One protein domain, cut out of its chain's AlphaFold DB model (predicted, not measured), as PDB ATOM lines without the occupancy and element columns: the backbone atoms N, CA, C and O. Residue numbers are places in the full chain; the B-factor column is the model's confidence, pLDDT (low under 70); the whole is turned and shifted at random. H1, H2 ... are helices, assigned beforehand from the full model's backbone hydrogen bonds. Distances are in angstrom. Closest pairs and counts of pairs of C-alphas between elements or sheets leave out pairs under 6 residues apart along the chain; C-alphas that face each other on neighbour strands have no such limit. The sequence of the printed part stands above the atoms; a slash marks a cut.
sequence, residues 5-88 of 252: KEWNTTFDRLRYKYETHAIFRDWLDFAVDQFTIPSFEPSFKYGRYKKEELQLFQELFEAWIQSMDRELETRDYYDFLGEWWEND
ATOM      1  N   LYS A   5       2.327 -13.640 -28.306       89.31
ATOM      2  CA  LYS A   5       2.104 -15.000 -27.770       89.31
ATOM      3  C   LYS A   5       1.786 -16.029 -28.859       89.31
ATOM      4  O   LYS A   5       2.406 -17.093 -28.887       89.31
ATOM      5  N   GLU A   6       0.795 -15.741 -29.699       91.94
ATOM      6  CA  GLU A   6       0.346 -16.642 -30.772       91.94
ATOM      7  C   GLU A   6       1.447 -16.801 -31.818       91.94
ATOM      8  O   GLU A   6       1.838 -17.921 -32.141       91.94
ATOM      9  N   TRP A   7       2.034 -15.673 -32.225       95.12
ATOM     10  CA  TRP A   7       3.185 -15.619 -33.114       95.12
ATOM     11  C   TRP A   7       4.346 -16.495 -32.625       95.12
ATOM     12  O   TRP A   7       4.754 -17.413 -33.329       95.12
ATOM     13  N   ASN A   8       4.836 -16.286 -31.399       94.38
ATOM     14  CA  ASN A   8       5.964 -17.035 -30.841       94.38
ATOM     15  C   ASN A   8       5.651 -18.527 -30.718       94.38
ATOM     16  O   ASN A   8       6.494 -19.357 -31.047       94.38
ATOM     17  N   THR A   9       4.427 -18.876 -30.310       94.00
ATOM     18  CA  THR A   9       4.003 -20.281 -30.200       94.00
ATOM     19  C   THR A   9       4.117 -20.997 -31.547       94.00
ATOM     20  O   THR A   9       4.610 -22.125 -31.614       94.00
ATOM     21  N   THR A  10       3.688 -20.350 -32.631       94.88
ATOM     22  CA  THR A  10       3.795 -20.908 -33.983       94.88
ATOM     23  C   THR A  10       5.234 -20.866 -34.495       94.88
ATOM     24  O   THR A  10       5.721 -21.858 -35.039       94.88
ATOM     25  N   PHE A  11       5.951 -19.764 -34.265       95.12
ATOM     26  CA  PHE A  11       7.327 -19.568 -34.716       95.12
ATOM     27  C   PHE A  11       8.271 -20.614 -34.103       95.12
ATOM     28  O   PHE A  11       9.091 -21.216 -34.802       95.12
ATOM     29  N   ASP A  12       8.117 -20.916 -32.811       94.00
ATOM     30  CA  ASP A  12       8.932 -21.903 -32.095       94.00
ATOM     31  C   ASP A  12       8.779 -23.322 -32.668       94.00
ATOM     32  O   ASP A  12       9.732 -24.105 -32.653       94.00
ATOM     33  N   ARG A  13       7.628 -23.656 -33.273       95.00
ATOM     34  CA  ARG A  13       7.426 -24.956 -33.945       95.00
ATOM     35  C   ARG A  13       8.341 -25.124 -35.162       95.00
ATOM     36  O   ARG A  13       8.741 -26.249 -35.462       95.00
ATOM     37  N   LEU A  14       8.703 -24.030 -35.834       94.06
ATOM     38  CA  LEU A  14       9.652 -24.029 -36.953       94.06
ATOM     39  C   LEU A  14      11.112 -24.048 -36.465       94.06
ATOM     40  O   LEU A  14      11.961 -24.687 -37.097       94.06
ATOM     41  N   ARG A  15      11.403 -23.428 -35.309       92.56
ATOM     42  CA  ARG A  15      12.759 -23.358 -34.717       92.56
ATOM     43  C   ARG A  15      13.374 -24.712 -34.390       92.56
ATOM     44  O   ARG A  15      14.592 -24.840 -34.379       92.56
ATOM     45  N   TYR A  16      12.560 -25.745 -34.170       88.38
ATOM     46  CA  TYR A  16      13.075 -27.101 -33.954       88.38
ATOM     47  C   TYR A  16      13.868 -27.657 -35.145       88.38
ATOM     48  O   TYR A  16      14.632 -28.607 -34.971       88.38
ATOM     49  N   LYS A  17      13.672 -27.116 -36.354       91.06
ATOM     50  CA  LYS A  17      14.288 -27.631 -37.586       91.06
ATOM     51  C   LYS A  17      15.127 -26.610 -38.339       91.06
ATOM     52  O   LYS A  17      16.045 -27.007 -39.053       91.06
ATOM     53  N   TYR A  18      14.796 -25.330 -38.222       92.31
ATOM     54  CA  TYR A  18      15.399 -24.272 -39.020       92.31
ATOM     55  C   TYR A  18      15.995 -23.183 -38.131       92.31
ATOM     56  O   TYR A  18      15.554 -22.946 -37.011       92.31
ATOM     57  N   GLU A  19      17.020 -22.522 -38.656       91.06
ATOM     58  CA  GLU A  19      17.675 -21.391 -38.006       91.06
ATOM     59  C   GLU A  19      16.751 -20.165 -38.003       91.06
ATOM     60  O   GLU A  19      16.030 -19.924 -38.974       91.06
ATOM     61  N   THR A  20      16.745 -19.406 -36.904       91.00
ATOM     62  CA  THR A  20      15.748 -18.359 -36.652       91.00
ATOM     63  C   THR A  20      15.738 -17.293 -37.746       91.00
ATOM     64  O   THR A  20      14.656 -16.943 -38.221       91.00
ATOM     65  N   HIS A  21      16.904 -16.798 -38.191       90.06
ATOM     66  CA  HIS A  21      16.942 -15.787 -39.252       90.06
ATOM     67  C   HIS A  21      16.451 -16.360 -40.578       90.06
ATOM     68  O   HIS A  21      15.754 -15.672 -41.317       90.06
ATOM     69  N   ALA A  22      16.769 -17.621 -40.883       91.19
ATOM     70  CA  ALA A  22      16.256 -18.270 -42.081       91.19
ATOM     71  C   ALA A  22      14.726 -18.395 -42.071       91.19
ATOM     72  O   ALA A  22      14.121 -18.139 -43.108       91.19
ATOM     73  N   ILE A  23      14.115 -18.741 -40.931       94.19
ATOM     74  CA  ILE A  23      12.649 -18.783 -40.797       94.19
ATOM     75  C   ILE A  23      12.069 -17.393 -41.039       94.19
ATOM     76  O   ILE A  23      11.167 -17.250 -41.856       94.19
ATOM     77  N   PHE A  24      12.598 -16.374 -40.357       94.88
ATOM     78  CA  PHE A  24      12.058 -15.021 -40.452       94.88
ATOM     79  C   PHE A  24      12.231 -14.422 -41.851       94.88
ATOM     80  O   PHE A  24      11.280 -13.870 -42.389       94.88
ATOM     81  N   ARG A  25      13.400 -14.601 -42.486       93.62
ATOM     82  CA  ARG A  25      13.635 -14.183 -43.878       93.62
ATOM     83  C   ARG A  25      12.601 -14.791 -44.808       93.62
ATOM     84  O   ARG A  25      11.963 -14.083 -45.575       93.62
ATOM     85  N   ASP A  26      12.473 -16.112 -44.741       95.56
ATOM     86  CA  ASP A  26      11.596 -16.836 -45.641       95.56
ATOM     87  C   ASP A  26      10.130 -16.471 -45.333       95.56
ATOM     88  O   ASP A  26       9.303 -16.428 -46.236       95.56
ATOM     89  N   TRP A  27       9.782 -16.168 -44.079       97.06
ATOM     90  CA  TRP A  27       8.439 -15.700 -43.735       97.06
ATOM     91  C   TRP A  27       8.160 -14.290 -44.271       97.06
ATOM     92  O   TRP A  27       7.061 -14.049 -44.758       97.06
ATOM     93  N   LEU A  28       9.142 -13.382 -44.255       97.38
ATOM     94  CA  LEU A  28       9.007 -12.066 -44.885       97.38
ATOM     95  C   LEU A  28       8.750 -12.196 -46.392       97.38
ATOM     96  O   LEU A  28       7.865 -11.518 -46.903       97.38
ATOM     97  N   ASP A  29       9.464 -13.093 -47.083       96.56
ATOM     98  CA  ASP A  29       9.202 -13.404 -48.500       96.56
ATOM     99  C   ASP A  29       7.763 -13.900 -48.694       96.56
ATOM    100  O   ASP A  29       7.023 -13.390 -49.533       96.56
ATOM    101  N   PHE A  30       7.336 -14.857 -47.864       97.19
ATOM    102  CA  PHE A  30       5.980 -15.400 -47.903       97.19
ATOM    103  C   PHE A  30       4.912 -14.321 -47.689       97.19
ATOM    104  O   PHE A  30       3.923 -14.292 -48.420       97.19
ATOM    105  N   ALA A  31       5.102 -13.444 -46.700       97.19
ATOM    106  CA  ALA A  31       4.164 -12.385 -46.352       97.19
ATOM    107  C   ALA A  31       4.098 -11.298 -47.436       97.19
ATOM    108  O   ALA A  31       3.004 -10.861 -47.785       97.19
ATOM    109  N   VAL A  32       5.241 -10.898 -48.006       96.62
ATOM    110  CA  VAL A  32       5.297  -9.959 -49.141       96.62
ATOM    111  C   VAL A  32       4.567 -10.540 -50.352       96.62
ATOM    112  O   VAL A  32       3.782  -9.843 -50.999       96.62
ATOM    113  N   ASP A  33       4.747 -11.830 -50.631       94.94
ATOM    114  CA  ASP A  33       4.069 -12.490 -51.746       94.94
ATOM    115  C   ASP A  33       2.537 -12.503 -51.592       94.94
ATOM    116  O   ASP A  33       1.840 -12.455 -52.603       94.94
ATOM    117  N   GLN A  34       1.993 -12.492 -50.364       93.56
ATOM    118  CA  GLN A  34       0.533 -12.451 -50.149       93.56
ATOM    119  C   GLN A  34      -0.115 -11.156 -50.661       93.56
ATOM    120  O   GLN A  34      -1.292 -11.156 -51.018       93.56
ATOM    121  N   PHE A  35       0.644 -10.059 -50.707       93.44
ATOM    122  CA  PHE A  35       0.188  -8.764 -51.221       93.44
ATOM    123  C   PHE A  35       0.764  -8.443 -52.604       93.44
ATOM    124  O   PHE A  35       0.434  -7.409 -53.189       93.44
ATOM    125  N   THR A  36       1.629  -9.304 -53.140       93.19
ATOM    126  CA  THR A  36       2.236  -9.104 -54.454       93.19
ATOM    127  C   THR A  36       1.228  -9.401 -55.556       93.19
ATOM    128  O   THR A  36       0.496 -10.389 -55.515       93.19
ATOM    129  N   ILE A  37       1.165  -8.526 -56.562       88.81
ATOM    130  CA  ILE A  37       0.219  -8.708 -57.666       88.81
ATOM    131  C   ILE A  37       0.498 -10.015 -58.446       88.81
ATOM    132  O   ILE A  37       1.654 -10.296 -58.764       88.81
ATOM    133  N   PRO A  38      -0.538 -10.789 -58.848       83.75
ATOM    134  CA  PRO A  38      -0.366 -12.140 -59.411       83.75
ATOM    135  C   PRO A  38       0.448 -12.243 -60.707       83.75
ATOM    136  O   PRO A  38       0.783 -13.340 -61.141       83.75
ATOM    137  N   SER A  39       0.710 -11.120 -61.378       85.38
ATOM    138  CA  SER A  39       1.506 -11.075 -62.611       85.38
ATOM    139  C   SER A  39       3.011 -11.234 -62.378       85.38
ATOM    140  O   SER A  39       3.757 -11.278 -63.353       85.38
ATOM    141  N   PHE A  40       3.455 -11.292 -61.123       86.12
ATOM    142  CA  PHE A  40       4.859 -11.423 -60.753       86.12
ATOM    143  C   PHE A  40       5.129 -12.780 -60.112       86.12
ATOM    144  O   PHE A  40       4.284 -13.343 -59.419       86.12
ATOM    145  N   GLU A  41       6.327 -13.299 -60.365       84.06
ATOM    146  CA  GLU A  41       6.787 -14.534 -59.742       84.06
ATOM    147  C   GLU A  41       6.964 -14.329 -58.227       84.06
ATOM    148  O   GLU A  41       7.538 -13.312 -57.819       84.06
ATOM    149  N   PRO A  42       6.510 -15.282 -57.396       84.06
ATOM    150  CA  PRO A  42       6.676 -15.208 -55.952       84.06
ATOM    151  C   PRO A  42       8.159 -15.238 -55.564       84.06
ATOM    152  O   PRO A  42       8.954 -16.018 -56.097       84.06
ATOM    153  N   SER A  43       8.527 -14.401 -54.599       84.06
ATOM    154  CA  SER A  43       9.863 -14.382 -54.000       84.06
ATOM    155  C   SER A  43      10.106 -15.595 -53.089       84.06
ATOM    156  O   SER A  43      11.235 -16.090 -52.971       84.06
ATOM    157  N   PHE A  44       9.040 -16.129 -52.492       89.69
ATOM    158  CA  PHE A  44       9.078 -17.241 -51.563       89.69
ATOM    159  C   PHE A  44       9.364 -18.579 -52.248       89.69
ATOM    160  O   PHE A  44       8.700 -19.026 -53.187       89.69
ATOM    161  N   LYS A  45      10.342 -19.305 -51.701       88.31
ATOM    162  CA  LYS A  45      10.786 -20.603 -52.226       88.31
ATOM    163  C   LYS A  45      10.018 -21.758 -51.587       88.31
ATOM    164  O   LYS A  45      10.555 -22.481 -50.746       88.31
ATOM    165  N   TYR A  46       8.789 -21.990 -52.053       84.19
ATOM    166  CA  TYR A  46       7.878 -23.030 -51.541       84.19
ATOM    167  C   TYR A  46       8.495 -24.435 -51.424       84.19
ATOM    168  O   TYR A  46       8.171 -25.173 -50.499       84.19
ATOM    169  N   GLY A  47       9.425 -24.811 -52.310       86.06
ATOM    170  CA  GLY A  47      10.060 -26.138 -52.303       86.06
ATOM    171  C   GLY A  47      10.942 -26.449 -51.083       86.06
ATOM    172  O   GLY A  47      11.354 -27.595 -50.917       86.06
ATOM    173  N   ARG A  48      11.252 -25.459 -50.234       88.56
ATOM    174  CA  ARG A  48      12.078 -25.640 -49.026       88.56
ATOM    175  C   ARG A  48      11.311 -26.245 -47.844       88.56
ATOM    176  O   ARG A  48      11.932 -26.857 -46.971       88.56
ATOM    177  N   TYR A  49       9.993 -26.072 -47.816       93.00
ATOM    178  CA  TYR A  49       9.138 -26.420 -46.685       93.00
ATOM    179  C   TYR A  49       8.110 -27.475 -47.088       93.00
ATOM    180  O   TYR A  49       7.604 -27.494 -48.211       93.00
ATOM    181  N   LYS A  50       7.793 -28.379 -46.164       93.69
ATOM    182  CA  LYS A  50       6.705 -29.346 -46.340       93.69
ATOM    183  C   LYS A  50       5.356 -28.647 -46.230       93.69
ATOM    184  O   LYS A  50       5.244 -27.584 -45.629       93.69
ATOM    185  N   LYS A  51       4.298 -29.289 -46.728       93.81
ATOM    186  CA  LYS A  51       2.931 -28.753 -46.662       93.81
ATOM    187  C   LYS A  51       2.515 -28.382 -45.232       93.81
ATOM    188  O   LYS A  51       1.896 -27.346 -45.028       93.81
ATOM    189  N   GLU A  52       2.877 -29.201 -44.248       94.12
ATOM    190  CA  GLU A  52       2.560 -28.947 -42.840       94.12
ATOM    191  C   GLU A  52       3.329 -27.745 -42.281       94.12
ATOM    192  O   GLU A  52       2.835 -27.071 -41.390       94.12
ATOM    193  N   GLU A  53       4.526 -27.466 -42.802       94.44
ATOM    194  CA  GLU A  53       5.340 -26.307 -42.417       94.44
ATOM    195  C   GLU A  53       4.831 -25.034 -43.100       94.44
ATOM    196  O   GLU A  53       4.774 -23.991 -42.462       94.44
ATOM    197  N   LEU A  54       4.364 -25.127 -44.350       95.31
ATOM    198  CA  LEU A  54       3.685 -24.025 -45.037       95.31
ATOM    199  C   LEU A  54       2.394 -23.604 -44.319       95.31
ATOM    200  O   LEU A  54       2.080 -22.420 -44.269       95.31
ATOM    201  N   GLN A  55       1.683 -24.548 -43.693       96.50
ATOM    202  CA  GLN A  55       0.545 -24.212 -42.834       96.50
ATOM    203  C   GLN A  55       0.971 -23.358 -41.627       96.50
ATOM    204  O   GLN A  55       0.231 -22.470 -41.225       96.50
ATOM    205  N   LEU A  56       2.179 -23.563 -41.086       96.81
ATOM    206  CA  LEU A  56       2.707 -22.727 -40.001       96.81
ATOM    207  C   LEU A  56       3.020 -21.309 -40.475       96.81
ATOM    208  O   LEU A  56       2.840 -20.367 -39.715       96.81
ATOM    209  N   PHE A  57       3.469 -21.139 -41.719       97.06
ATOM    210  CA  PHE A  57       3.681 -19.811 -42.303       97.06
ATOM    211  C   PHE A  57       2.362 -19.047 -42.437       97.06
ATOM    212  O   PHE A  57       2.307 -17.863 -42.107       97.06
ATOM    213  N   GLN A  58       1.295 -19.743 -42.831       96.75
ATOM    214  CA  GLN A  58      -0.055 -19.190 -42.847       96.75
ATOM    215  C   GLN A  58      -0.544 -18.833 -41.433       96.75
ATOM    216  O   GLN A  58      -1.024 -17.725 -41.217       96.75
ATOM    217  N   GLU A  59      -0.359 -19.722 -40.450       97.44
ATOM    218  CA  GLU A  59      -0.692 -19.451 -39.042       97.44
ATOM    219  C   GLU A  59       0.091 -18.241 -38.488       97.44
ATOM    220  O   GLU A  59      -0.460 -17.442 -37.733       97.44
ATOM    221  N   LEU A  60       1.364 -18.071 -38.869       97.50
ATOM    222  CA  LEU A  60       2.162 -16.890 -38.518       97.50
ATOM    223  C   LEU A  60       1.599 -15.617 -39.151       97.50
ATOM    224  O   LEU A  60       1.479 -14.602 -38.472       97.50
ATOM    225  N   PHE A  61       1.241 -15.674 -40.436       97.50
ATOM    226  CA  PHE A  61       0.629 -14.547 -41.134       97.50
ATOM    227  C   PHE A  61      -0.679 -14.120 -40.457       97.50
ATOM    228  O   PHE A  61      -0.861 -12.946 -40.152       97.50
ATOM    229  N   GLU A  62      -1.548 -15.074 -40.126       96.50
ATOM    230  CA  GLU A  62      -2.795 -14.816 -39.400       96.50
ATOM    231  C   GLU A  62      -2.547 -14.224 -38.007       96.50
ATOM    232  O   GLU A  62      -3.184 -13.236 -37.645       96.50
ATOM    233  N   ALA A  63      -1.599 -14.776 -37.244       96.81
ATOM    234  CA  ALA A  63      -1.244 -14.259 -35.923       96.81
ATOM    235  C   ALA A  63      -0.701 -12.822 -35.987       96.81
ATOM    236  O   ALA A  63      -1.011 -12.007 -35.114       96.81
ATOM    237  N   TRP A  64       0.087 -12.496 -37.015       96.88
ATOM    238  CA  TRP A  64       0.578 -11.141 -37.250       96.88
ATOM    239  C   TRP A  64      -0.566 -10.173 -37.560       96.88
ATOM    240  O   TRP A  64      -0.697  -9.167 -36.866       96.88
ATOM    241  N   ILE A  65      -1.440 -10.502 -38.518       95.31
ATOM    242  CA  ILE A  65      -2.596  -9.663 -38.874       95.31
ATOM    243  C   ILE A  65      -3.514  -9.442 -37.667       95.31
ATOM    244  O   ILE A  65      -3.885  -8.308 -37.384       95.31
ATOM    245  N   GLN A  66      -3.838 -10.495 -36.911       94.69
ATOM    246  CA  GLN A  66      -4.685 -10.378 -35.719       94.69
ATOM    247  C   GLN A  66      -4.037  -9.538 -34.614       94.69
ATOM    248  O   GLN A  66      -4.736  -8.860 -33.867       94.69
ATOM    249  N   SER A  67      -2.711  -9.585 -34.477       94.81
ATOM    250  CA  SER A  67      -2.003  -8.750 -33.501       94.81
ATOM    251  C   SER A  67      -2.010  -7.287 -33.924       94.81
ATOM    252  O   SER A  67      -2.283  -6.427 -33.097       94.81
ATOM    253  N   MET A  68      -1.791  -7.017 -35.211       94.69
ATOM    254  CA  MET A  68      -1.887  -5.671 -35.775       94.69
ATOM    255  C   MET A  68      -3.292  -5.084 -35.603       94.69
ATOM    256  O   MET A  68      -3.406  -3.963 -35.126       94.69
ATOM    257  N   ASP A  69      -4.342  -5.849 -35.914       93.56
ATOM    258  CA  ASP A  69      -5.745  -5.439 -35.745       93.56
ATOM    259  C   ASP A  69      -6.038  -5.039 -34.289       93.56
ATOM    260  O   ASP A  69      -6.438  -3.910 -34.021       93.56
ATOM    261  N   ARG A  70      -5.708  -5.913 -33.326       93.69
ATOM    262  CA  ARG A  70      -5.898  -5.644 -31.889       93.69
ATOM    263  C   ARG A  70      -5.119  -4.429 -31.385       93.69
ATOM    264  O   ARG A  70      -5.648  -3.654 -30.594       93.69
ATOM    265  N   GLU A  71      -3.857  -4.275 -31.780       93.25
ATOM    266  CA  GLU A  71      -3.047  -3.155 -31.293       93.25
ATOM    267  C   GLU A  71      -3.506  -1.825 -31.898       93.25
ATOM    268  O   GLU A  71      -3.595  -0.832 -31.176       93.25
ATOM    269  N   LEU A  72      -3.889  -1.807 -33.179       92.31
ATOM    270  CA  LEU A  72      -4.402  -0.613 -33.860       92.31
ATOM    271  C   LEU A  72      -5.825  -0.213 -33.424       92.31
ATOM    272  O   LEU A  72      -6.250   0.904 -33.703       92.31
ATOM    273  N   GLU A  73      -6.555  -1.056 -32.681       91.12
ATOM    274  CA  GLU A  73      -7.789  -0.634 -31.991       91.12
ATOM    275  C   GLU A  73      -7.518   0.384 -30.870       91.12
ATOM    276  O   GLU A  73      -8.407   1.154 -30.500       91.12
ATOM    277  N   THR A  74      -6.313   0.370 -30.289       89.94
ATOM    278  CA  THR A  74      -5.971   1.180 -29.105       89.94
ATOM    279  C   THR A  74      -4.791   2.121 -29.312       89.94
ATOM    280  O   THR A  74      -4.683   3.116 -28.595       89.94
ATOM    281  N   ARG A  75      -3.911   1.820 -30.271       91.38
ATOM    282  CA  ARG A  75      -2.745   2.623 -30.634       91.38
ATOM    283  C   ARG A  75      -2.973   3.292 -31.985       91.38
ATOM    284  O   ARG A  75      -3.513   2.689 -32.901       91.38
ATOM    285  N   ASP A  76      -2.459   4.508 -32.120       90.56
ATOM    286  CA  ASP A  76      -2.506   5.280 -33.367       90.56
ATOM    287  C   ASP A  76      -1.660   4.670 -34.500       90.56
ATOM    288  O   ASP A  76      -1.909   4.907 -35.682       90.56
ATOM    289  N   TYR A  77      -0.630   3.912 -34.128       93.38
ATOM    290  CA  TYR A  77       0.324   3.259 -35.016       93.38
ATOM    291  C   TYR A  77       1.059   2.141 -34.272       93.38
ATOM    292  O   TYR A  77       1.224   2.208 -33.049       93.38
ATOM    293  N   TYR A  78       1.553   1.131 -34.997       95.12
ATOM    294  CA  TYR A  78       2.262   0.017 -34.369       95.12
ATOM    295  C   TYR A  78       3.259  -0.684 -35.303       95.12
ATOM    296  O   TYR A  78       2.928  -1.029 -36.429       95.12
ATOM    297  N   ASP A  79       4.479  -0.939 -34.827       95.56
ATOM    298  CA  ASP A  79       5.516  -1.670 -35.570       95.56
ATOM    299  C   ASP A  79       5.746  -3.054 -34.949       95.56
ATOM    300  O   ASP A  79       6.742  -3.289 -34.261       95.56
ATOM    301  N   PHE A  80       4.812  -3.980 -35.189       95.62
ATOM    302  CA  PHE A  80       4.895  -5.341 -34.649       95.62
ATOM    303  C   PHE A  80       6.205  -6.042 -35.027       95.62
ATOM    304  O   PHE A  80       6.833  -6.678 -34.184       95.62
ATOM    305  N   LEU A  81       6.614  -5.960 -36.300       95.25
ATOM    306  CA  LEU A  81       7.764  -6.712 -36.810       95.25
ATOM    307  C   LEU A  81       9.079  -6.181 -36.237       95.25
ATOM    308  O   LEU A  81       9.922  -6.978 -35.821       95.25
ATOM    309  N   GLY A  82       9.236  -4.856 -36.163       93.12
ATOM    310  CA  GLY A  82      10.407  -4.252 -35.544       93.12
ATOM    311  C   GLY A  82      10.457  -4.496 -34.037       93.12
ATOM    312  O   GLY A  82      11.506  -4.884 -33.527       93.12
ATOM    313  N   GLU A  83       9.336  -4.355 -33.320       92.44
ATOM    314  CA  GLU A  83       9.297  -4.669 -31.887       92.44
ATOM    315  C   GLU A  83       9.578  -6.153 -31.620       92.44
ATOM    316  O   GLU A  83      10.335  -6.480 -30.704       92.44
ATOM    317  N   TRP A  84       9.025  -7.069 -32.418       92.62
ATOM    318  CA  TRP A  84       9.314  -8.496 -32.279       92.62
ATOM    319  C   TRP A  84      10.801  -8.795 -32.504       92.62
ATOM    320  O   TRP A  84      11.411  -9.511 -31.709       92.62
ATOM    321  N   TRP A  85      11.400  -8.215 -33.547       90.31
ATOM    322  CA  TRP A  85      12.823  -8.365 -33.853       90.31
ATOM    323  C   TRP A  85      13.727  -7.892 -32.704       90.31
ATOM    324  O   TRP A  85      14.729  -8.538 -32.389       90.31
ATOM    325  N   GLU A  86      13.373  -6.780 -32.057       88.81
ATOM    326  CA  GLU A  86      14.108  -6.226 -30.914       88.81
ATOM    327  C   GLU A  86      13.916  -7.040 -29.622       88.81
ATOM    328  O   GLU A  86      14.804  -7.059 -28.769       88.81
ATOM    329  N   ASN A  87      12.775  -7.722 -29.469       87.75
ATOM    330  CA  ASN A  87      12.473  -8.547 -28.296       87.75
ATOM    331  C   ASN A  87      12.978  -9.997 -28.416       87.75
ATOM    332  O   ASN A  87      13.175 -10.667 -27.395       87.75
ATOM    333  N   ASP A  88      13.194 -10.508 -29.630       84.12
ATOM    334  CA  ASP A  88      13.665 -11.875 -29.822       84.12
ATOM    335  C   ASP A  88      15.187 -12.001 -29.669       84.12
ATOM    336  O   ASP A  88      15.977 -11.596 -30.520       84.12
TER     337      ASP A  88
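AT A GLANCE: This is residues 5 to 88 of the 252 residues of a protein of Methanosphaera sp. rholeuAM270 (UniProt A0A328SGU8). Long H3 has H1 side by side with it, running the opposite way, while H2 crosses it and short H4 is set about perpendicular to it. Residues 35 to 40, of which 35 belongs to H2, stick out. The printed part has 84 residues with four named helices, H1 to H4 in order, and no named strand: all helix. It is compact, radius of gyration of the C-alphas 13.4 A, spanning 39 by 35 by 20 A.

HOW THE PARTS SIT: H1, residues 5 to 15, touches H3, residues 51 to 72, at a shallow tilt of 26 degrees, opposite ways; the closest C-alphas, of Trp 7 and Ala 63, are 5.4 A apart. H2, residues 20 to 35, only just touches H3, with 3 pairs of C-alphas within 8 A, about perpendicular at 74 degrees; the closest C-alphas are those of Trp 27 and Phe 57, 6.4 A. H4, residues 80 to 87, only just touches H3, also with 3 pairs, about perpendicular at 80 degrees; the closest C-alphas are those of Met 68 and Phe 80, 6.9 A. H4 is apart from H1 and H2. Every O i to N i+4 pair is within hydrogen-bond range in H4, against 5 of 7 in H1, 11 of 12 in H2 and 17 of 18 in H3.

IN THESE COORDINATES: H1 begins at C-alpha 5 (2.104, -15.000, -27.770) and H4 ends at C-alpha 87 (12.473, -8.547, -28.296). H2 is 23.4 A long and H3 31.8 A.

THE WHOLE: The C-alphas farthest apart, of Gly 47 and Thr 74, are 39.3 A apart. The link from H2 to H3 is long, and the printed part has no cut. No printed residue is under 70 in pLDDT.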